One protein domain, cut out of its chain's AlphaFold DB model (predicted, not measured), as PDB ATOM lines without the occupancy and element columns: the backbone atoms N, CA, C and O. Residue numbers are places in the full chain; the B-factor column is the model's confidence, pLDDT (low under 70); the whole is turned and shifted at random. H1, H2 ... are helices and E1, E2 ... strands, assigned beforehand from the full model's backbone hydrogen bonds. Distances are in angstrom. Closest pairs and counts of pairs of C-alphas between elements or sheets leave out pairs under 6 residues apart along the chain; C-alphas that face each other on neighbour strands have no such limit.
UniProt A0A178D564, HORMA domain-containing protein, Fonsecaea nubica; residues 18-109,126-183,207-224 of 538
ATOM      1  N   ALA A  18      -7.470  30.399   9.180       82.00
ATOM      2  CA  ALA A  18      -7.449  28.961   8.922       82.00
ATOM      3  C   ALA A  18      -6.306  28.550   7.975       82.00
ATOM      4  O   ALA A  18      -5.656  27.531   8.195       82.00
ATOM      5  N   GLU A  19      -6.022  29.363   6.952       83.00
ATOM      6  CA  GLU A  19      -4.896  29.149   6.034       83.00
ATOM      7  C   GLU A  19      -3.548  29.293   6.750       83.00
ATOM      8  O   GLU A  19      -2.686  28.426   6.626       83.00
ATOM      9  N   SER A  20      -3.372  30.357   7.541       84.06
ATOM     10  CA  SER A  20      -2.165  30.569   8.351       84.06
ATOM     11  C   SER A  20      -1.938  29.415   9.331       84.06
ATOM     12  O   SER A  20      -0.838  28.863   9.390       84.06
ATOM     13  N   LEU A  21      -2.988  28.992  10.043       85.19
ATOM     14  CA  LEU A  21      -2.924  27.860  10.962       85.19
ATOM     15  C   LEU A  21      -2.496  26.577  10.239       85.19
ATOM     16  O   LEU A  21      -1.583  25.896  10.702       85.19
ATOM     17  N   ALA A  22      -3.097  26.271   9.088       84.81
ATOM     18  CA  ALA A  22      -2.764  25.076   8.320       84.81
ATOM     19  C   ALA A  22      -1.301  25.067   7.857       84.81
ATOM     20  O   ALA A  22      -0.618  24.052   7.994       84.81
ATOM     21  N   VAL A  23      -0.782  26.204   7.384       85.00
ATOM     22  CA  VAL A  23       0.634  26.334   7.004       85.00
ATOM     23  C   VAL A  23       1.551  26.047   8.196       85.00
ATOM     24  O   VAL A  23       2.536  25.319   8.058       85.00
ATOM     25  N   VAL A  24       1.218  26.554   9.386       86.88
ATOM     26  CA  VAL A  24       1.999  26.308  10.611       86.88
ATOM     27  C   VAL A  24       1.923  24.845  11.051       86.88
ATOM     28  O   VAL A  24       2.942  24.270  11.437       86.88
ATOM     29  N   GLN A  25       0.754  24.211  10.950       88.44
ATOM     30  CA  GLN A  25       0.575  22.786  11.245       88.44
ATOM     31  C   GLN A  25       1.415  21.905  10.304       88.44
ATOM     32  O   GLN A  25       2.112  20.995  10.764       88.44
ATOM     33  N   ILE A  26       1.416  22.215   9.000       85.94
ATOM     34  CA  ILE A  26       2.265  21.550   7.997       85.94
ATOM     35  C   ILE A  26       3.743  21.741   8.351       85.94
ATOM     36  O   ILE A  26       4.491  20.764   8.398       85.94
ATOM     37  N   PHE A  27       4.159  22.977   8.647       86.81
ATOM     38  CA  PHE A  27       5.541  23.301   8.998       86.81
ATOM     39  C   PHE A  27       6.023  22.548  10.244       86.81
ATOM     40  O   PHE A  27       7.127  21.999  10.244       86.81
ATOM     41  N   LEU A  28       5.206  22.483  11.299       88.44
ATOM     42  CA  LEU A  28       5.557  21.773  12.529       88.44
ATOM     43  C   LEU A  28       5.693  20.271  12.309       88.44
ATOM     44  O   LEU A  28       6.692  19.686  12.729       88.44
ATOM     45  N   ASN A  29       4.736  19.654  11.612       91.12
ATOM     46  CA  ASN A  29       4.825  18.236  11.279       91.12
ATOM     47  C   ASN A  29       6.083  17.958  10.431       91.12
ATOM     48  O   ASN A  29       6.893  17.101  10.786       91.12
ATOM     49  N   ALA A  30       6.306  18.740   9.373       87.62
ATOM     50  CA  ALA A  30       7.477  18.609   8.514       87.62
ATOM     51  C   ALA A  30       8.803  18.758   9.276       87.62
ATOM     52  O   ALA A  30       9.745  17.988   9.069       87.62
ATOM     53  N   SER A  31       8.871  19.725  10.192       88.44
ATOM     54  CA  SER A  31      10.051  19.962  11.025       88.44
ATOM     55  C   SER A  31      10.328  18.776  11.946       88.44
ATOM     56  O   SER A  31      11.464  18.312  12.032       88.44
ATOM     57  N   LEU A  32       9.292  18.229  12.586       88.69
ATOM     58  CA  LEU A  32       9.406  17.042  13.433       88.69
ATOM     59  C   LEU A  32       9.801  15.799  12.631       88.69
ATOM     60  O   LEU A  32      10.662  15.042  13.079       88.69
ATOM     61  N   ALA A  33       9.264  15.624  11.421       86.81
ATOM     62  CA  ALA A  33       9.685  14.567  10.505       86.81
ATOM     63  C   ALA A  33      11.184  14.679  10.173       86.81
ATOM     64  O   ALA A  33      11.924  13.694  10.231       86.81
ATOM     65  N   CYS A  34      11.650  15.895   9.877       85.38
ATOM     66  CA  CYS A  34      13.055  16.163   9.586       85.38
ATOM     67  C   CYS A  34      13.954  15.894  10.797       85.38
ATOM     68  O   CYS A  34      15.002  15.266  10.637       85.38
ATOM     69  N   ILE A  35      13.554  16.317  12.001       85.81
ATOM     70  CA  ILE A  35      14.285  16.043  13.247       85.81
ATOM     71  C   ILE A  35      14.354  14.533  13.494       85.81
ATOM     72  O   ILE A  35      15.445  13.998  13.700       85.81
ATOM     73  N   ALA A  36      13.218  13.834  13.404       86.00
ATOM     74  CA  ALA A  36      13.128  12.394  13.625       86.00
ATOM     75  C   ALA A  36      14.025  11.601  12.670       86.00
ATOM     76  O   ALA A  36      14.699  10.659  13.090       86.00
ATOM     77  N   HIS A  37      14.086  12.011  11.404       84.44
ATOM     78  CA  HIS A  37      14.994  11.415  10.436       84.44
ATOM     79  C   HIS A  37      16.460  11.734  10.731       84.44
ATOM     80  O   HIS A  37      17.292  10.832  10.811       84.44
ATOM     81  N   THR A  38      16.773  13.019  10.887       83.31
ATOM     82  CA  THR A  38      18.146  13.527  11.015       83.31
ATOM     83  C   THR A  38      18.851  12.972  12.247       83.31
ATOM     84  O   THR A  38      20.067  12.788  12.244       83.31
ATOM     85  N   ARG A  39      18.080  12.714  13.304       84.12
ATOM     86  CA  ARG A  39      18.553  12.160  14.573       84.12
ATOM     87  C   ARG A  39      18.408  10.648  14.658       84.12
ATOM     88  O   ARG A  39      18.632  10.089  15.727       84.12
ATOM     89  N   GLU A  40      18.046  10.006  13.547       82.75
ATOM     90  CA  GLU A  40      17.858   8.559  13.454       82.75
ATOM     91  C   GLU A  40      16.895   8.031  14.536       82.75
ATOM     92  O   GLU A  40      17.027   6.903  15.009       82.75
ATOM     93  N   LEU A  41      15.921   8.857  14.946       82.38
ATOM     94  CA  LEU A  41      14.871   8.470  15.898       82.38
ATOM     95  C   LEU A  41      13.871   7.531  15.227       82.38
ATOM     96  O   LEU A  41      13.286   6.666  15.873       82.38
ATOM     97  N   ILE A  42      13.675   7.719  13.921       84.81
ATOM     98  CA  ILE A  42      12.824   6.879  13.090       84.81
ATOM     99  C   ILE A  42      13.588   6.549  11.800       84.81
ATOM    100  O   ILE A  42      14.097   7.465  11.143       84.81
ATOM    101  N   PRO A  43      13.662   5.267  11.395       81.69
ATOM    102  CA  PRO A  43      14.281   4.885  10.132       81.69
ATOM    103  C   PRO A  43      13.618   5.602   8.952       81.69
ATOM    104  O   PRO A  43      12.400   5.568   8.807       81.69
ATOM    105  N   TRP A  44      14.406   6.202   8.058       81.25
ATOM    106  CA  TRP A  44      13.877   6.951   6.902       81.25
ATOM    107  C   TRP A  44      13.046   6.111   5.930       81.25
ATOM    108  O   TRP A  44      12.239   6.639   5.169       81.25
ATOM    109  N   THR A  45      13.268   4.796   5.943       81.81
ATOM    110  CA  THR A  45      12.514   3.809   5.164       81.81
ATOM    111  C   THR A  45      11.161   3.472   5.787       81.81
ATOM    112  O   THR A  45      10.431   2.656   5.231       81.81
ATOM    113  N   SER A  46      10.846   4.030   6.956       83.38
ATOM    114  CA  SER A  46       9.567   3.824   7.620       83.38
ATOM    115  C   SER A  46       8.427   4.402   6.784       83.38
ATOM    116  O   SER A  46       8.514   5.524   6.282       83.38
ATOM    117  N   SER A  47       7.328   3.655   6.690       87.94
ATOM    118  CA  SER A  47       6.112   4.072   5.984       87.94
ATOM    119  C   SER A  47       5.410   5.267   6.637       87.94
ATOM    120  O   SER A  47       4.524   5.858   6.026       87.94
ATOM    121  N   CYS A  48       5.814   5.656   7.854       87.38
ATOM    122  CA  CYS A  48       5.314   6.862   8.513       87.38
ATOM    123  C   CYS A  48       5.831   8.161   7.878       87.38
ATOM    124  O   CYS A  48       5.294   9.220   8.182       87.38
ATOM    125  N   PHE A  49       6.869   8.112   7.037       87.56
ATOM    126  CA  PHE A  49       7.351   9.276   6.301       87.56
ATOM    127  C   PHE A  49       6.661   9.360   4.946       87.56
ATOM    128  O   PHE A  49       6.956   8.583   4.037       87.56
ATOM    129  N   ARG A  50       5.775  10.341   4.790       88.00
ATOM    130  CA  ARG A  50       5.075  10.593   3.536       88.00
ATOM    131  C   ARG A  50       5.680  11.793   2.820       88.00
ATOM    132  O   ARG A  50       5.764  12.874   3.392       88.00
ATOM    133  N   THR A  51       6.095  11.591   1.575       86.56
ATOM    134  CA  THR A  51       6.604  12.663   0.716       86.56
ATOM    135  C   THR A  51       5.448  13.508   0.165       86.56
ATOM    136  O   THR A  51       4.421  12.983  -0.276       86.56
ATOM    137  N   ARG A  52       5.631  14.826   0.223       84.38
ATOM    138  CA  ARG A  52       4.759  15.887  -0.284       84.38
ATOM    139  C   ARG A  52       5.598  16.970  -0.932       84.38
ATOM    140  O   ARG A  52       6.815  16.986  -0.762       84.38
ATOM    141  N   TYR A  53       4.942  17.886  -1.624       83.06
ATOM    142  CA  TYR A  53       5.608  19.014  -2.249       83.06
ATOM    143  C   TYR A  53       4.960  20.335  -1.820       83.06
ATOM    144  O   TYR A  53       3.761  20.390  -1.560       83.06
ATOM    145  N   VAL A  54       5.765  21.389  -1.665       77.44
ATOM    146  CA  VAL A  54       5.293  22.705  -1.174       77.44
ATOM    147  C   VAL A  54       4.269  23.343  -2.119       77.44
ATOM    148  O   VAL A  54       3.352  24.019  -1.667       77.44
ATOM    149  N   ASP A  55       4.398  23.106  -3.421       77.69
ATOM    150  CA  ASP A  55       3.457  23.547  -4.458       77.69
ATOM    151  C   ASP A  55       2.084  22.856  -4.368       77.69
ATOM    152  O   ASP A  55       1.110  23.372  -4.903       77.69
ATOM    153  N   GLN A  56       1.981  21.733  -3.649       79.25
ATOM    154  CA  GLN A  56       0.718  21.033  -3.388       79.25
ATOM    155  C   GLN A  56      -0.079  21.642  -2.221       79.25
ATOM    156  O   GLN A  56      -1.149  21.138  -1.878       79.25
ATOM    157  N   ILE A  57       0.431  22.694  -1.566       77.56
ATOM    158  CA  ILE A  57      -0.308  23.424  -0.530       77.56
ATOM    159  C   ILE A  57      -1.343  24.316  -1.222       77.56
ATOM    160  O   ILE A  57      -1.110  25.495  -1.490       77.56
ATOM    161  N   THR A  58      -2.506  23.741  -1.519       73.88
ATOM    162  CA  THR A  58      -3.634  24.478  -2.093       73.88
ATOM    163  C   THR A  58      -4.376  25.222  -0.990       73.88
ATOM    164  O   THR A  58      -4.977  24.615  -0.108       73.88
ATOM    165  N   LEU A  59      -4.335  26.555  -1.040       69.50
ATOM    166  CA  LEU A  59      -5.047  27.438  -0.105       69.50
ATOM    167  C   LEU A  59      -6.437  27.841  -0.627       69.50
ATOM    168  O   LEU A  59      -7.071  28.729  -0.071       69.50
ATOM    169  N   GLU A  60      -6.902  27.264  -1.732       63.09
ATOM    170  CA  GLU A  60      -8.231  27.536  -2.286       63.09
ATOM    171  C   GLU A  60      -9.251  26.582  -1.657       63.09
ATOM    172  O   GLU A  60      -9.133  25.359  -1.732       63.09
ATOM    173  N   SER A  61     -10.213  27.164  -0.942       52.19
ATOM    174  CA  SER A  61     -11.197  26.456  -0.131       52.19
ATOM    175  C   SER A  61     -12.353  25.927  -0.985       52.19
ATOM    176  O   SER A  61     -13.468  26.433  -0.888       52.19
ATOM    177  N   ASP A  62     -12.113  24.889  -1.780       47.75
ATOM    178  CA  ASP A  62     -13.199  24.149  -2.446       47.75
ATOM    179  C   ASP A  62     -13.662  22.928  -1.627       47.75
ATOM    180  O   ASP A  62     -14.428  22.084  -2.094       47.75
ATOM    181  N   SER A  63     -13.222  22.827  -0.369       50.00
ATOM    182  CA  SER A  63     -13.537  21.712   0.523       50.00
ATOM    183  C   SER A  63     -15.010  21.723   0.950       50.00
ATOM    184  O   SER A  63     -15.371  22.213   2.018       50.00
ATOM    185  N   SER A  64     -15.866  21.080   0.158       48.59
ATOM    186  CA  SER A  64     -17.276  20.796   0.469       48.59
ATOM    187  C   SER A  64     -17.488  19.840   1.660       48.59
ATOM    188  O   SER A  64     -18.622  19.457   1.938       48.59
ATOM    189  N   ALA A  65     -16.419  19.417   2.346       50.59
ATOM    190  CA  ALA A  65     -16.425  18.320   3.319       50.59
ATOM    191  C   ALA A  65     -16.042  18.713   4.762       50.59
ATOM    192  O   ALA A  65     -15.968  17.837   5.619       50.59
ATOM    193  N   GLY A  66     -15.796  19.993   5.067       56.84
ATOM    194  CA  GLY A  66     -15.440  20.423   6.433       56.84
ATOM    195  C   GLY A  66     -14.089  19.894   6.945       56.84
ATOM    196  O   GLY A  66     -13.795  20.005   8.133       56.84
ATOM    197  N   GLU A  67     -13.268  19.319   6.065       65.00
ATOM    198  CA  GLU A  67     -11.924  18.839   6.380       65.00
ATOM    199  C   GLU A  67     -10.938  20.018   6.454       65.00
ATOM    200  O   GLU A  67     -10.977  20.929   5.621       65.00
ATOM    201  N   SER A  68     -10.054  20.022   7.458       74.81
ATOM    202  CA  SER A  68      -9.037  21.070   7.595       74.81
ATOM    203  C   SER A  68      -8.016  20.991   6.451       74.81
ATOM    204  O   SER A  68      -7.674  19.905   5.981       74.81
ATOM    205  N   LEU A  69      -7.479  22.140   6.025       80.69
ATOM    206  CA  LEU A  69      -6.465  22.217   4.959       80.69
ATOM    207  C   LEU A  69      -5.235  21.338   5.253       80.69
ATOM    208  O   LEU A  69      -4.657  20.741   4.349       80.69
ATOM    209  N   TYR A  70      -4.858  21.218   6.528       83.25
ATOM    210  CA  TYR A  70      -3.791  20.323   6.963       83.25
ATOM    211  C   TYR A  70      -4.139  18.843   6.730       83.25
ATOM    212  O   TYR A  70      -3.322  18.110   6.172       83.25
ATOM    213  N   SER A  71      -5.344  18.403   7.109       81.81
ATOM    214  CA  SER A  71      -5.792  17.020   6.892       81.81
ATOM    215  C   SER A  71      -5.907  16.693   5.404       81.81
ATOM    216  O   SER A  71      -5.397  15.656   4.978       81.81
ATOM    217  N   ALA A  72      -6.440  17.622   4.603       81.56
ATOM    218  CA  ALA A  72      -6.476  17.505   3.147       81.56
ATOM    219  C   ALA A  72      -5.062  17.337   2.561       81.56
ATOM    220  O   ALA A  72      -4.801  16.428   1.772       81.56
ATOM    221  N   PHE A  73      -4.094  18.140   3.018       81.75
ATOM    222  CA  PHE A  73      -2.699  18.021   2.586       81.75
ATOM    223  C   PHE A  73      -2.065  16.673   2.982       81.75
ATOM    224  O   PHE A  73      -1.293  16.068   2.223       81.75
ATOM    225  N   GLN A  74      -2.410  16.146   4.159       81.25
ATOM    226  CA  GLN A  74      -1.977  14.815   4.584       81.25
ATOM    227  C   GLN A  74      -2.620  13.695   3.756       81.25
ATOM    228  O   GLN A  74      -1.933  12.711   3.449       81.25
ATOM    229  N   SER A  75      -3.896  13.824   3.388       77.81
ATOM    230  CA  SER A  75      -4.690  12.792   2.711       77.81
ATOM    231  C   SER A  75      -4.506  12.754   1.192       77.81
ATOM    232  O   SER A  75      -4.765  11.701   0.609       77.81
ATOM    233  N   LEU A  76      -3.961  13.818   0.576       75.88
ATOM    234  CA  LEU A  76      -3.616  13.873  -0.855       75.88
ATOM    235  C   LEU A  76      -2.995  12.555  -1.345       75.88
ATOM    236  O   LEU A  76      -2.022  12.049  -0.773       75.88
ATOM    237  N   ALA A  77      -3.538  11.973  -2.410       67.88
ATOM    238  CA  ALA A  77      -2.904  10.815  -3.021       67.88
ATOM    239  C   ALA A  77      -1.470  11.191  -3.448       67.88
ATOM    240  O   ALA A  77      -1.220  12.342  -3.812       67.88
ATOM    241  N   PRO A  78      -0.498  10.267  -3.365       60.06
ATOM    242  CA  PRO A  78       0.820  10.470  -3.950       60.06
ATOM    243  C   PRO A  78       0.685  10.442  -5.479       60.06
ATOM    244  O   PRO A  78       1.056   9.469  -6.127       60.06
ATOM    245  N   GLU A  79       0.077  11.474  -6.055       57.62
ATOM    246  CA  GLU A  79       0.148  11.705  -7.490       57.62
ATOM    247  C   GLU A  79       1.531  12.254  -7.848       57.62
ATOM    248  O   GLU A  79       2.339  12.560  -6.966       57.62
ATOM    249  N   SER A  80       1.820  12.255  -9.150       55.81
ATOM    250  CA  SER A  80       3.113  12.541  -9.781       55.81
ATOM    251  C   SER A  80       3.984  13.563  -9.036       55.81
ATOM    252  O   SER A  80       3.445  14.534  -8.505       55.81
ATOM    253  N   PRO A  81       5.322  13.380  -9.033       63.22
ATOM    254  CA  PRO A  81       6.242  14.287  -8.349       63.22
ATOM    255  C   PRO A  81       5.910  15.740  -8.700       63.22
ATOM    256  O   PRO A  81       5.890  16.088  -9.881       63.22
ATOM    257  N   GLY A  82       5.602  16.544  -7.679       62.25
ATOM    258  CA  GLY A  82       5.366  17.976  -7.849       62.25
ATOM    259  C   GLY A  82       6.620  18.658  -8.390       62.25
ATOM    260  O   GLY A  82       7.736  18.165  -8.203       62.25
ATOM    261  N   GLU A  83       6.446  19.791  -9.065       69.62
ATOM    262  CA  GLU A  83       7.577  20.610  -9.519       69.62
ATOM    263  C   GLU A  83       8.203  21.398  -8.349       69.62
ATOM    264  O   GLU A  83       9.319  21.910  -8.455       69.62
ATOM    265  N   GLY A  84       7.497  21.475  -7.217       69.12
ATOM    266  CA  GLY A  84       7.913  22.157  -5.999       69.12
ATOM    267  C   GLY A  84       8.931  21.407  -5.134       69.12
ATOM    268  O   GLY A  84       9.422  20.321  -5.435       69.12
ATOM    269  N   GLN A  85       9.272  22.019  -4.000       73.06
ATOM    270  CA  GLN A  85      10.227  21.455  -3.047       73.06
ATOM    271  C   GLN A  85       9.635  20.251  -2.307       73.06
ATOM    272  O   GLN A  85       8.558  20.354  -1.723       73.06
ATOM    273  N   GLU A  86      10.384  19.146  -2.258       80.31
ATOM    274  CA  GLU A  86      10.017  17.963  -1.479       80.31
ATOM    275  C   GLU A  86      10.055  18.250   0.031       80.31
ATOM    276  O   GLU A  86      11.047  18.749   0.572       80.31
ATOM    277  N   VAL A  87       8.987  17.869   0.723       81.88
ATOM    278  CA  VAL A  87       8.855  17.898   2.178       81.88
ATOM    279  C   VAL A  87       8.340  16.542   2.645       81.88
ATOM    280  O   VAL A  87       7.472  15.937   2.018       81.88
ATOM    281  N   LYS A  88       8.859  16.047   3.769       84.94
ATOM    282  CA  LYS A  88       8.355  14.823   4.397       84.94
ATOM    283  C   LYS A  88       7.484  15.151   5.592       84.94
ATOM    284  O   LYS A  88       7.883  15.945   6.433       84.94
ATOM    285  N   LEU A  89       6.340  14.488   5.681       88.94
ATOM    286  CA  LEU A  89       5.429  14.558   6.816       88.94
ATOM    287  C   LEU A  89       5.403  13.232   7.568       88.94
ATOM    288  O   LEU A  89       5.537  12.164   6.967       88.94
ATOM    289  N   LEU A  90       5.164  13.308   8.872       87.62
ATOM    290  CA  LEU A  90       4.755  12.177   9.688       87.62
ATOM    291  C   LEU A  90       3.273  11.878   9.440       87.62
ATOM    292  O   LEU A  90       2.420  12.769   9.521       87.62
ATOM    293  N   VAL A  91       2.978  10.608   9.174       88.88
ATOM    294  CA  VAL A  91       1.624  10.054   9.090       88.88
ATOM    295  C   VAL A  91       1.469   8.867  10.035       88.88
ATOM    296  O   VAL A  91       2.440   8.164  10.333       88.88
ATOM    297  N   ARG A  92       0.236   8.652  10.505       85.00
ATOM    298  CA  ARG A  92      -0.080   7.603  11.478       85.00
ATOM    299  C   ARG A  92       0.041   6.193  10.893       85.00
ATOM    300  O   ARG A  92      -0.114   5.995   9.687       85.00
ATOM    301  N   GLY A  93       0.279   5.211  11.763       78.25
ATOM    302  CA  GLY A  93       0.191   3.775  11.467       78.25
ATOM    303  C   GLY A  93       1.444   3.149  10.847       78.25
ATOM    304  O   GLY A  93       1.464   1.948  10.593       78.25
ATOM    305  N   GLY A  94       2.497   3.936  10.610       75.94
ATOM    306  CA  GLY A  94       3.767   3.434  10.071       75.94
ATOM    307  C   GLY A  94       4.856   3.187  11.119       75.94
ATOM    308  O   GLY A  94       5.774   2.412  10.870       75.94
ATOM    309  N   HIS A  95       4.790   3.849  12.281       82.69
ATOM    310  CA  HIS A  95       5.800   3.730  13.333       82.69
ATOM    311  C   HIS A  95       5.294   4.282  14.668       82.69
ATOM    312  O   HIS A  95       4.890   5.441  14.735       82.69
ATOM    313  N   ARG A  96       5.450   3.522  15.761       82.44
ATOM    314  CA  ARG A  96       4.975   3.920  17.102       82.44
ATOM    315  C   ARG A  96       5.491   5.292  17.551       82.44
ATOM    316  O   ARG A  96       4.744   6.067  18.129       82.44
ATOM    317  N   CYS A  97       6.762   5.601  17.292       79.88
ATOM    318  CA  CYS A  97       7.325   6.905  17.666       79.88
ATOM    319  C   CYS A  97       6.720   8.058  16.842       79.88
ATOM    320  O   CYS A  97       6.519   9.142  17.376       79.88
ATOM    321  N   ALA A  98       6.373   7.820  15.568       81.12
ATOM    322  CA  ALA A  98       5.679   8.823  14.762       81.12
ATOM    323  C   ALA A  98       4.257   9.046  15.286       81.12
ATOM    324  O   ALA A  98       3.834  10.190  15.402       81.12
ATOM    325  N   ASP A  99       3.557   7.973  15.663       81.44
ATOM    326  CA  ASP A  99       2.217   8.062  16.248       81.44
ATOM    327  C   ASP A  99       2.233   8.869  17.550       81.44
ATOM    328  O   ASP A  99       1.444   9.794  17.690       81.44
ATOM    329  N   GLN A 100       3.205   8.619  18.434       81.81
ATOM    330  CA  GLN A 100       3.388   9.392  19.670       81.81
ATOM    331  C   GLN A 100       3.668  10.876  19.408       81.81
ATOM    332  O   GLN A 100       3.142  11.738  20.105       81.81
ATOM    333  N   MET A 101       4.490  11.195  18.402       82.31
ATOM    334  CA  MET A 101       4.720  12.589  18.009       82.31
ATOM    335  C   MET A 101       3.436  13.240  17.484       82.31
ATOM    336  O   MET A 101       3.163  14.394  17.802       82.31
ATOM    337  N   LEU A 102       2.636  12.504  16.710       83.56
ATOM    338  CA  LEU A 102       1.367  12.984  16.167       83.56
ATOM    339  C   LEU A 102       0.266  13.097  17.231       83.56
ATOM    340  O   LEU A 102      -0.553  13.999  17.112       83.56
ATOM    341  N   ASP A 103       0.268  12.256  18.270       81.94
ATOM    342  CA  ASP A 103      -0.630  12.362  19.432       81.94
ATOM    343  C   ASP A 103      -0.409  13.665  20.205       81.94
ATOM    344  O   ASP A 103      -1.361  14.263  20.692       81.94
ATOM    345  N   MET A 104       0.835  14.151  20.278       80.62
ATOM    346  CA  MET A 104       1.115  15.460  20.880       80.62
ATOM    347  C   MET A 104       0.623  16.617  20.004       80.62
ATOM    348  O   MET A 104       0.212  17.662  20.511       80.62
ATOM    349  N   LEU A 105       0.712  16.463  18.680       82.44
ATOM    350  CA  LEU A 105       0.311  17.513  17.748       82.44
ATOM    351  C   LEU A 105      -1.207  17.624  17.620       82.44
ATOM    352  O   LEU A 105      -1.736  18.734  17.623       82.44
ATOM    353  N   VAL A 106      -1.881  16.482  17.493       77.50
ATOM    354  CA  VAL A 106      -3.291  16.364  17.116       77.50
ATOM    355  C   VAL A 106      -4.074  15.736  18.260       77.50
ATOM    356  O   VAL A 106      -3.724  14.649  18.713       77.50
ATOM    357  N   ASN A 107      -5.180  16.370  18.654       64.06
ATOM    358  CA  ASN A 107      -6.115  15.810  19.624       64.06
ATOM    359  C   ASN A 107      -6.559  14.382  19.228       64.06
ATOM    360  O   ASN A 107      -7.064  14.179  18.116       64.06
ATOM    361  N   PRO A 108      -6.428  13.381  20.119       51.66
ATOM    362  CA  PRO A 108      -6.749  11.991  19.796       51.66
ATOM    363  C   PRO A 108      -8.237  11.774  19.464       51.66
ATOM    364  O   PRO A 108      -8.559  10.906  18.649       51.66
ATOM    365  N   GLU A 109      -9.143  12.606  19.994       48.53
ATOM    366  CA  GLU A 109     -10.596  12.480  19.789       48.53
ATOM    367  C   GLU A 109     -11.075  12.770  18.354       48.53
ATOM    368  O   GLU A 109     -12.186  12.390  17.993       48.53
ATOM    369  N   GLY A 126      -4.269  19.333  22.249       76.06
ATOM    370  CA  GLY A 126      -3.034  19.145  21.481       76.06
ATOM    371  C   GLY A 126      -2.373  20.460  21.039       76.06
ATOM    372  O   GLY A 126      -2.966  21.540  21.094       76.06
ATOM    373  N   VAL A 127      -1.126  20.391  20.557       84.62
ATOM    374  CA  VAL A 127      -0.366  21.581  20.109       84.62
ATOM    375  C   VAL A 127      -1.129  22.379  19.046       84.62
ATOM    376  O   VAL A 127      -1.133  23.607  19.085       84.62
ATOM    377  N   PHE A 128      -1.786  21.704  18.103       87.31
ATOM    378  CA  PHE A 128      -2.516  22.360  17.016       87.31
ATOM    379  C   PHE A 128      -3.718  23.154  17.482       87.31
ATOM    380  O   PHE A 128      -3.999  24.225  16.952       87.31
ATOM    381  N   ASP A 129      -4.382  22.663  18.506       85.06
ATOM    382  CA  ASP A 129      -5.487  23.366  19.104       85.06
ATOM    383  C   ASP A 129      -5.023  24.561  19.948       85.06
ATOM    384  O   ASP A 129      -5.658  25.612  19.961       85.06
ATOM    385  N   ALA A 130      -3.881  24.438  20.632       83.94
ATOM    386  CA  ALA A 130      -3.275  25.564  21.340       83.94
ATOM    387  C   ALA A 130      -2.819  26.681  20.376       83.94
ATOM    388  O   ALA A 130      -2.848  27.859  20.747       83.94
ATOM    389  N   LEU A 131      -2.427  26.322  19.147       84.00
ATOM    390  CA  LEU A 131      -2.153  27.267  18.058       84.00
ATOM    391  C   LEU A 131      -3.435  27.930  17.546       84.00
ATOM    392  O   LEU A 131      -3.460  29.151  17.408       84.00
ATOM    393  N   ASP A 132      -4.496  27.154  17.307       85.50
ATOM    394  CA  ASP A 132      -5.798  27.668  16.859       85.50
ATOM    395  C   ASP A 132      -6.364  28.704  17.843       85.50
ATOM    396  O   ASP A 132      -6.749  29.814  17.469       85.50
ATOM    397  N   GLN A 133      -6.276  28.397  19.138       84.25
ATOM    398  CA  GLN A 133      -6.706  29.290  20.214       84.25
ATOM    399  C   GLN A 133      -5.722  30.441  20.496       84.25
ATOM    400  O   GLN A 133      -6.001  31.304  21.326       84.25
ATOM    401  N   SER A 134      -4.581  30.502  19.799       82.44
ATOM    402  CA  SER A 134      -3.541  31.527  19.975       82.44
ATOM    403  C   SER A 134      -2.931  31.594  21.382       82.44
ATOM    404  O   SER A 134      -2.594  32.675  21.879       82.44
ATOM    405  N   TYR A 135      -2.799  30.446  22.050       82.12
ATOM    406  CA  TYR A 135      -2.253  30.348  23.412       82.12
ATOM    407  C   TYR A 135      -0.826  29.797  23.459       82.12
ATOM    408  O   TYR A 135      -0.140  29.968  24.470       82.12
ATOM    409  N   LEU A 136      -0.363  29.148  22.388       81.69
ATOM    410  CA  LEU A 136       0.964  28.545  22.348       81.69
ATOM    411  C   LEU A 136       2.037  29.577  21.983       81.69
ATOM    412  O   LEU A 136       2.190  29.927  20.820       81.69
ATOM    413  N   ASP A 137       2.798  30.036  22.970       80.25
ATOM    414  CA  ASP A 137       3.904  30.988  22.778       80.25
ATOM    415  C   ASP A 137       5.170  30.313  22.223       80.25
ATOM    416  O   ASP A 137       5.823  30.806  21.305       80.25
ATOM    417  N   SER A 138       5.499  29.129  22.744       83.50
ATOM    418  CA  SER A 138       6.639  28.347  22.274       83.50
ATOM    419  C   SER A 138       6.447  26.845  22.462       83.50
ATOM    420  O   SER A 138       5.760  26.393  23.376       83.50
ATOM    421  N   LEU A 139       7.092  26.066  21.595       85.06
ATOM    422  CA  LEU A 139       7.201  24.613  21.658       85.06
ATOM    423  C   LEU A 139       8.683  24.234  21.663       85.06
ATOM    424  O   LEU A 139       9.454  24.691  20.820       85.06
ATOM    425  N   ARG A 140       9.093  23.379  22.604       85.00
ATOM    426  CA  ARG A 140      10.471  22.883  22.693       85.00
ATOM    427  C   ARG A 140      10.511  21.375  22.548       85.00
ATOM    428  O   ARG A 140       9.768  20.667  23.216       85.00
ATOM    429  N   VAL A 141      11.411  20.902  21.697       83.25
ATOM    430  CA  VAL A 141      11.634  19.484  21.428       83.25
ATOM    431  C   VAL A 141      13.044  19.140  21.872       83.25
ATOM    432  O   VAL A 141      14.016  19.699  21.365       83.25
ATOM    433  N   PHE A 142      13.148  18.219  22.822       84.19
ATOM    434  CA  PHE A 142      14.420  17.754  23.359       84.19
ATOM    435  C   PHE A 142      14.781  16.405  22.741       84.19
ATOM    436  O   PHE A 142      13.956  15.493  22.707       84.19
ATOM    437  N   VAL A 143      16.020  16.270  22.280       82.06
ATOM    438  CA  VAL A 143      16.596  14.991  21.858       82.06
ATOM    439  C   VAL A 143      17.547  14.537  22.947       82.06
ATOM    440  O   VAL A 143      18.486  15.261  23.274       82.06
ATOM    441  N   THR A 144      17.304  13.359  23.514       82.44
ATOM    442  CA  THR A 144      18.064  12.833  24.652       82.44
ATOM    443  C   THR A 144      18.847  11.571  24.296       82.44
ATOM    444  O   THR A 144      18.466  10.813  23.403       82.44
ATOM    445  N   ASP A 145      19.946  11.330  25.013       78.94
ATOM    446  CA  ASP A 145      20.661  10.057  24.988       78.94
ATOM    447  C   ASP A 145      20.010   9.084  25.972       78.94
ATOM    448  O   ASP A 145      20.225   9.156  27.182       78.94
ATOM    449  N   ALA A 146      19.202   8.168  25.446       69.44
ATOM    450  CA  ALA A 146      18.546   7.138  26.242       69.44
ATOM    451  C   ALA A 146      19.489   5.992  26.661       69.44
ATOM    452  O   ALA A 146      19.121   5.188  27.513       69.44
ATOM    453  N   ALA A 147      20.707   5.903  26.103       69.50
ATOM    454  CA  ALA A 147      21.674   4.876  26.501       69.50
ATOM    455  C   ALA A 147      22.272   5.140  27.895       69.50
ATOM    456  O   ALA A 147      22.879   4.252  28.497       69.50
ATOM    457  N   GLN A 148      22.109   6.356  28.417       61.47
ATOM    458  CA  GLN A 148      22.573   6.735  29.742       61.47
ATOM    459  C   GLN A 148      21.484   6.493  30.785       61.47
ATOM    460  O   GLN A 148      20.301   6.752  30.573       61.47
ATOM    461  N   ARG A 149      21.906   6.044  31.971       55.72
ATOM    462  CA  ARG A 149      21.023   5.800  33.124       55.72
ATOM    463  C   ARG A 149      20.224   7.047  33.541       55.72
ATOM    464  O   ARG A 149      19.152   6.933  34.133       55.72
ATOM    465  N   GLN A 150      20.759   8.220  33.219       65.88
ATOM    466  CA  GLN A 150      20.105   9.516  33.306       65.88
ATOM    467  C   GLN A 150      20.086  10.115  31.894       65.88
ATOM    468  O   GLN A 150      21.166  10.325  31.336       65.88
ATOM    469  N   PRO A 151      18.908  10.330  31.283       67.12
ATOM    470  CA  PRO A 151      18.831  10.794  29.909       67.12
ATOM    471  C   PRO A 151      19.457  12.181  29.820       67.12
ATOM    472  O   PRO A 151      18.951  13.134  30.398       67.12
ATOM    473  N   SER A 152      20.571  12.326  29.114       76.12
ATOM    474  CA  SER A 152      21.142  13.649  28.878       76.12
ATOM    475  C   SER A 152      20.519  14.267  27.635       76.12
ATOM    476  O   SER A 152      20.387  13.611  26.606       76.12
ATOM    477  N   ILE A 153      20.088  15.521  27.726       77.94
ATOM    478  CA  ILE A 153      19.672  16.327  26.584       77.94
ATOM    479  C   ILE A 153      20.907  16.528  25.716       77.94
ATOM    480  O   ILE A 153      21.885  17.127  26.150       77.94
ATOM    481  N   ILE A 154      20.852  16.006  24.499       81.00
ATOM    482  CA  ILE A 154      21.869  16.198  23.470       81.00
ATOM    483  C   ILE A 154      21.585  17.526  22.766       81.00
ATOM    484  O   ILE A 154      22.491  18.327  22.537       81.00
ATOM    485  N   GLU A 155      20.314  17.766  22.424       81.31
ATOM    486  CA  GLU A 155      19.889  18.920  21.637       81.31
ATOM    487  C   GLU A 155      18.495  19.411  21.995       81.31
ATOM    488  O   GLU A 155      17.616  18.636  22.372       81.31
ATOM    489  N   THR A 156      18.294  20.714  21.809       82.88
ATOM    490  CA  THR A 156      16.996  21.371  21.950       82.88
ATOM    491  C   THR A 156      16.636  22.091  20.656       82.88
ATOM    492  O   THR A 156      17.409  22.910  20.153       82.88
ATOM    493  N   TYR A 157      15.441  21.817  20.144       82.75
ATOM    494  CA  TYR A 157      14.802  22.582  19.080       82.75
ATOM    495  C   TYR A 157      13.710  23.453  19.687       82.75
ATOM    496  O   TYR A 157      12.885  22.963  20.454       82.75
ATOM    497  N   HIS A 158      13.711  24.740  19.361       86.00
ATOM    498  CA  HIS A 158      12.790  25.720  19.918       86.00
ATOM    499  C   HIS A 158      12.007  26.397  18.798       86.00
ATOM    500  O   HIS A 158      12.592  27.050  17.939       86.00
ATOM    501  N   PHE A 159      10.688  26.235  18.836       84.75
ATOM    502  CA  PHE A 159       9.726  26.909  17.977       84.75
ATOM    503  C   PHE A 159       9.072  28.024  18.790       84.75
ATOM    504  O   PHE A 159       8.491  27.743  19.836       84.75
ATOM    505  N   ALA A 160       9.165  29.267  18.332       82.75
ATOM    506  CA  ALA A 160       8.478  30.409  18.932       82.75
ATOM    507  C   ALA A 160       7.423  30.948  17.960       82.75
ATOM    508  O   ALA A 160       7.697  31.044  16.761       82.75
ATOM    509  N   PHE A 161       6.244  31.292  18.476       84.00
ATOM    510  CA  PHE A 161       5.081  31.690  17.685       84.00
ATOM    511  C   PHE A 161       4.667  33.123  18.020       84.00
ATOM    512  O   PHE A 161       4.455  33.462  19.183       84.00
ATOM    513  N   ALA A 162       4.496  33.958  16.998       82.25
ATOM    514  CA  ALA A 162       3.891  35.279  17.149       82.25
ATOM    515  C   ALA A 162       2.515  35.312  16.485       82.25
ATOM    516  O   ALA A 162       2.327  34.737  15.412       82.25
ATOM    517  N   TYR A 163       1.568  36.026  17.099       81.44
ATOM    518  CA  TYR A 163       0.186  36.121  16.629       81.44
ATOM    519  C   TYR A 163      -0.232  37.576  16.420       81.44
ATOM    520  O   TYR A 163       0.038  38.441  17.257       81.44
ATOM    521  N   LYS A 164      -1.001  37.836  15.363       79.00
ATOM    522  CA  LYS A 164      -1.687  39.108  15.106       79.00
ATOM    523  C   LYS A 164      -3.158  38.823  14.840       79.00
ATOM    524  O   LYS A 164      -3.486  38.119  13.893       79.00
ATOM    525  N   ARG A 165      -4.046  39.369  15.681       75.19
ATOM    526  CA  ARG A 165      -5.510  39.164  15.586       75.19
ATOM    527  C   ARG A 165      -5.907  37.676  15.483       75.19
ATOM    528  O   ARG A 165      -6.730  37.316  14.655       75.19
ATOM    529  N   GLY A 166      -5.272  36.808  16.276       66.38
ATOM    530  CA  GLY A 166      -5.534  35.360  16.270       66.38
ATOM    531  C   GLY A 166      -4.890  34.576  15.115       66.38
ATOM    532  O   GLY A 166      -4.999  33.361  15.054       66.38
ATOM    533  N   THR A 167      -4.196  35.254  14.199       69.88
ATOM    534  CA  THR A 167      -3.486  34.637  13.069       69.88
ATOM    535  C   THR A 167      -2.000  34.523  13.389       69.88
ATOM    536  O   THR A 167      -1.405  35.506  13.836       69.88
ATOM    537  N   VAL A 168      -1.378  33.364  13.153       70.25
ATOM    538  CA  VAL A 168       0.073  33.201  13.344       70.25
ATOM    539  C   VAL A 168       0.811  34.016  12.278       70.25
ATOM    540  O   VAL A 168       0.623  33.815  11.077       70.25
ATOM    541  N   THR A 169       1.651  34.955  12.707       70.06
ATOM    542  CA  THR A 169       2.408  35.849  11.815       70.06
ATOM    543  C   THR A 169       3.834  35.398  11.568       70.06
ATOM    544  O   THR A 169       4.421  35.721  10.538       70.06
ATOM    545  N   SER A 170       4.430  34.680  12.511       65.62
ATOM    546  CA  SER A 170       5.770  34.140  12.321       65.62
ATOM    547  C   SER A 170       5.996  32.923  13.195       65.62
ATOM    548  O   SER A 170       5.467  32.820  14.305       65.62
ATOM    549  N   VAL A 171       6.814  32.016  12.667       57.81
ATOM    550  CA  VAL A 171       7.366  30.889  13.408       57.81
ATOM    551  C   VAL A 171       8.878  30.950  13.296       57.81
ATOM    552  O   VAL A 171       9.443  30.927  12.198       57.81
ATOM    553  N   HIS A 172       9.540  31.032  14.445       67.12
ATOM    554  CA  HIS A 172      10.991  31.009  14.517       67.12
ATOM    555  C   HIS A 172      11.463  29.661  15.053       67.12
ATOM    556  O   HIS A 172      11.107  29.290  16.169       67.12
ATOM    557  N   LEU A 173      12.276  28.952  14.269       70.00
ATOM    558  CA  LEU A 173      12.942  27.719  14.682       70.00
ATOM    559  C   LEU A 173      14.413  28.014  14.977       70.00
ATOM    560  O   LEU A 173      15.159  28.397  14.078       70.00
ATOM    561  N   SER A 174      14.841  27.785  16.215       69.69
ATOM    562  CA  SER A 174      16.257  27.756  16.584       69.69
ATOM    563  C   SER A 174      16.668  26.395  17.133       69.69
ATOM    564  O   SER A 174      15.880  25.679  17.753       69.69
ATOM    565  N   SER A 175      17.926  26.026  16.893       56.09
ATOM    566  CA  SER A 175      18.552  24.843  17.479       56.09
ATOM    567  C   SER A 175      19.654  25.285  18.431       56.09
ATOM    568  O   SER A 175      20.506  26.101  18.072       56.09
ATOM    569  N   VAL A 176      19.633  24.746  19.647       60.78
ATOM    570  CA  VAL A 176      20.656  24.984  20.662       60.78
ATOM    571  C   VAL A 176      21.249  23.635  21.055       60.78
ATOM    572  O   VAL A 176      20.563  22.770  21.603       60.78
ATOM    573  N   ALA A 177      22.536  23.450  20.762       47.09
ATOM    574  CA  ALA A 177      23.307  22.318  21.258       47.09
ATOM    575  C   ALA A 177      23.833  22.673  22.653       47.09
ATOM    576  O   ALA A 177      24.785  23.442  22.785       47.09
ATOM    577  N   GLN A 178      23.193  22.141  23.689       47.66
ATOM    578  CA  GLN A 178      23.669  22.222  25.064       47.66
ATOM    579  C   GLN A 178      23.458  20.858  25.716       47.66
ATOM    580  O   GLN A 178      22.344  20.336  25.711       47.66
ATOM    581  N   ALA A 179      24.542  20.282  26.237       35.00
ATOM    582  CA  ALA A 179      24.508  19.003  26.926       35.00
ATOM    583  C   ALA A 179      24.117  19.220  28.393       35.00
ATOM    584  O   ALA A 179      24.867  19.857  29.133       35.00
ATOM    585  N   PHE A 180      22.972  18.683  28.814       40.31
ATOM    586  CA  PHE A 180      22.530  18.684  30.216       40.31
ATOM    587  C   PHE A 180      22.047  17.292  30.611       40.31
ATOM    588  O   PHE A 180      21.431  16.615  29.799       40.31
ATOM    589  N   VAL A 181      22.298  16.845  31.838       35.44
ATOM    590  CA  VAL A 181      21.850  15.531  32.331       35.44
ATOM    591  C   VAL A 181      20.481  15.686  33.000       35.44
ATOM    592  O   VAL A 181      20.352  16.496  33.911       35.44
ATOM    593  N   LEU A 182      19.452  14.944  32.567       36.00
ATOM    594  CA  LEU A 182      18.178  14.873  33.294       36.00
ATOM    595  C   LEU A 182      18.309  13.826  34.405       36.00
ATOM    596  O   LEU A 182      18.435  12.631  34.128       36.00
ATOM    597  N   GLU A 183      18.268  14.252  35.665       36.22
ATOM    598  CA  GLU A 183      18.289  13.324  36.795       36.22
ATOM    599  C   GLU A 183      16.996  12.490  36.852       36.22
ATOM    600  O   GLU A 183      15.909  12.988  37.139       36.22
ATOM    601  N   LYS A 207      30.884  14.762  12.320       40.81
ATOM    602  CA  LYS A 207      30.802  15.204  10.913       40.81
ATOM    603  C   LYS A 207      29.389  15.106  10.326       40.81
ATOM    604  O   LYS A 207      28.986  15.998   9.582       40.81
ATOM    605  N   ILE A 208      28.618  14.078  10.692       39.81
ATOM    606  CA  ILE A 208      27.213  13.926  10.268       39.81
ATOM    607  C   ILE A 208      26.328  14.990  10.939       39.81
ATOM    608  O   ILE A 208      25.523  15.637  10.268       39.81
ATOM    609  N   VAL A 209      26.538  15.244  12.235       39.78
ATOM    610  CA  VAL A 209      25.808  16.267  13.006       39.78
ATOM    611  C   VAL A 209      26.035  17.671  12.438       39.78
ATOM    612  O   VAL A 209      25.076  18.413  12.239       39.78
ATOM    613  N   LEU A 210      27.277  18.026  12.098       39.47
ATOM    614  CA  LEU A 210      27.597  19.331  11.504       39.47
ATOM    615  C   LEU A 210      27.013  19.498  10.090       39.47
ATOM    616  O   LEU A 210      26.505  20.569   9.760       39.47
ATOM    617  N   SER A 211      27.015  18.438   9.273       38.00
ATOM    618  CA  SER A 211      26.431  18.470   7.923       38.00
ATOM    619  C   SER A 211      24.905  18.610   7.938       38.00
ATOM    620  O   SER A 211      24.336  19.238   7.044       38.00
ATOM    621  N   ASN A 212      24.231  18.027   8.930       38.25
ATOM    622  CA  ASN A 212      22.777  18.089   9.039       38.25
ATOM    623  C   ASN A 212      22.283  19.340   9.783       38.25
ATOM    624  O   ASN A 212      21.211  19.855   9.466       38.25
ATOM    625  N   ARG A 213      23.091  19.907  10.687       43.00
ATOM    626  CA  ARG A 213      22.861  21.235  11.274       43.00
ATOM    627  C   ARG A 213      22.730  22.313  10.194       43.00
ATOM    628  O   ARG A 213      21.757  23.058  10.199       43.00
ATOM    629  N   ALA A 214      23.628  22.312   9.209       43.34
ATOM    630  CA  ALA A 214      23.572  23.235   8.073       43.34
ATOM    631  C   ALA A 214      22.317  23.055   7.187       43.34
ATOM    632  O   ALA A 214      21.932  23.978   6.470       43.34
ATOM    633  N   ARG A 215      21.667  21.880   7.221       40.47
ATOM    634  CA  ARG A 215      20.397  21.623   6.518       40.47
ATOM    635  C   ARG A 215      19.187  22.177   7.274       40.47
ATOM    636  O   ARG A 215      18.288  22.705   6.634       40.47
ATOM    637  N   LEU A 216      19.186  22.093   8.605       44.34
ATOM    638  CA  LEU A 216      18.119  22.621   9.467       44.34
ATOM    639  C   LEU A 216      18.204  24.145   9.637       44.34
ATOM    640  O   LEU A 216      17.180  24.815   9.624       44.34
ATOM    641  N   GLU A 217      19.411  24.714   9.707       42.03
ATOM    642  CA  GLU A 217      19.608  26.175   9.717       42.03
ATOM    643  C   GLU A 217      19.171  26.818   8.383       42.03
ATOM    644  O   GLU A 217      18.682  27.943   8.379       42.03
ATOM    645  N   LYS A 218      19.226  26.079   7.261       43.56
ATOM    646  CA  LYS A 218      18.648  26.497   5.967       43.56
ATOM    647  C   LYS A 218      17.113  26.460   5.914       43.56
ATOM    648  O   LYS A 218      16.545  27.001   4.976       43.56
ATOM    649  N   MET A 219      16.440  25.855   6.894       42.03
ATOM    650  CA  MET A 219      14.980  25.947   7.062       42.03
ATOM    651  C   MET A 219      14.567  27.122   7.979       42.03
ATOM    652  O   MET A 219      13.384  27.288   8.263       42.03
ATOM    653  N   GLY A 220      15.525  27.905   8.494       38.53
ATOM    654  CA  GLY A 220      15.327  28.833   9.608       38.53
ATOM    655  C   GLY A 220      14.574  30.124   9.267       38.53
ATOM    656  O   GLY A 220      15.050  30.949   8.493       38.53
ATOM    657  N   SER A 221      13.460  30.320   9.982       34.88
ATOM    658  CA  SER A 221      12.469  31.408   9.929       34.88
ATOM    659  C   SER A 221      11.483  31.337   8.757       34.88
ATOM    660  O   SER A 221      11.837  31.483   7.592       34.88
ATOM    661  N   VAL A 222      10.204  31.138   9.095       42.50
ATOM    662  CA  VAL A 222       9.081  31.403   8.192       42.50
ATOM    663  C   VAL A 222       8.383  32.642   8.737       42.50
ATOM    664  O   VAL A 222       7.663  32.586   9.739       42.50
ATOM    665  N   SER A 223       8.641  33.786   8.108       31.94
ATOM    666  CA  SER A 223       7.841  34.985   8.312       31.94
ATOM    667  C   SER A 223       6.646  34.925   7.369       31.94
ATOM    668  O   SER A 223       6.797  34.943   6.149       31.94
ATOM    669  N   VAL A 224       5.441  34.887   7.930       37.06
ATOM    670  CA  VAL A 224       4.217  35.148   7.170       37.06
ATOM    671  C   VAL A 224       4.098  36.673   7.077       37.06
ATOM    672  O   VAL A 224       3.314  37.311   7.776       37.06
TER     673      VAL A 224
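AT A GLANCE: This is residues 18 to 109, 126 to 183 and 207 to 224 of the 538 residues of the protein "HORMA domain-containing protein" of Fonsecaea nubica (UniProt A0A178D564). A three-stranded antiparallel sheet, E3, E4 and E5, lies along one side of a long helix, H1, which forms the core, and the short strand pair E1 and E2 packs on roughly the other side of H1 with E2. H3 and H4 follow one another along a further side of H1, H2 packs on its first half, and H5 sits by its last residue. The printed part has 168 residues with five named helices and five named strands, in the order H1 E1 H2 E2 H3 H4 E3 E4 E5 H5; the class is mixed, helices and strands. The whole is compact, with a radius of gyration of the C-alphas of 16.4 A and spans of 52 by 38 by 33 A.

IN THESE COORDINATES: E3 is residues 138 to 145, 23.2 A long; E4, residues 152 to 164, is 36.9 A long and bends by 54 degrees at residue 155; E5, residues 167 to 176, is 27.1 A long. H1, residues 18 to 38, is 30.0 A long, from C-alpha 18 at (-7.449, 28.961, 8.922) to C-alpha 38 at (18.146, 13.527, 11.015). E1 is residues 49 to 53 and E2 residues 86 to 90. H2 is residues 69 to 75, H3 residues 96 to 105, H4 residues 127 to 132, and H5 residues 207 to 217, ending with C-alpha 217 at (19.608, 26.175, 9.717).

HOW THE PARTS SIT: E3, E4 and E5 form a meander, each strand the antiparallel neighbour of the one before, and both links make hairpins. N 141 and O 157 are 2.8 A apart between E3 and E4; N 158 and O 174 are 2.9 A apart between E4 and E5. H1 is on this sheet, two layers, at a height over the sheet of 9.6 A, and runs along the strands, at 12 degrees to E4 on the local plane. The closest C-alphas of H1 and E2 are those of Ala 30 and Leu 89, 4.8 A apart. E1 and E2 are antiparallel, with N 50 and O 89 2.8 A apart. H1 touches H2 with residues 18 to 26 alone, at a steep tilt of 45 degrees, the same way; the C-alphas of Ala 22 and Tyr 70 are closest, at 5.0 A. With residues 29 to 32 alone, H1 only just touches H3, with 3 pairs of C-alphas within 8 A, the closest those of Leu 32 and Met 101, 7.9 A apart. With residues 21 to 25 alone, it only just touches H4, also with 3 pairs, the closest those of Gln 25 and Phe 128, 6.6 A apart. H1 and H5 are close but not clearly touching, with the C-alphas of Thr 38 and Asn 212 closest, at 6.8 A. H4 and H5 only graze the sheet of E3, E4 and E5. Every O i to N i+4 pair is within hydrogen-bond range in H1, H2, H3 and H4, and 6 of 7 in H5.

THE WHOLE: The two C-alphas farthest apart, those of Asp 62 and Arg 149, are 52.7 A apart. Residues 110 to 125 and 184 to 206 are not printed; the gaps between C-alphas are 10.2 A and 28.8 A. Of the links that are printed whole, E1 to H2 is long. The mean pLDDT of the printed part is 71.8, and 59 residues are under 70, among them residues 59 to 67, 174 to 183 and 207 to 224.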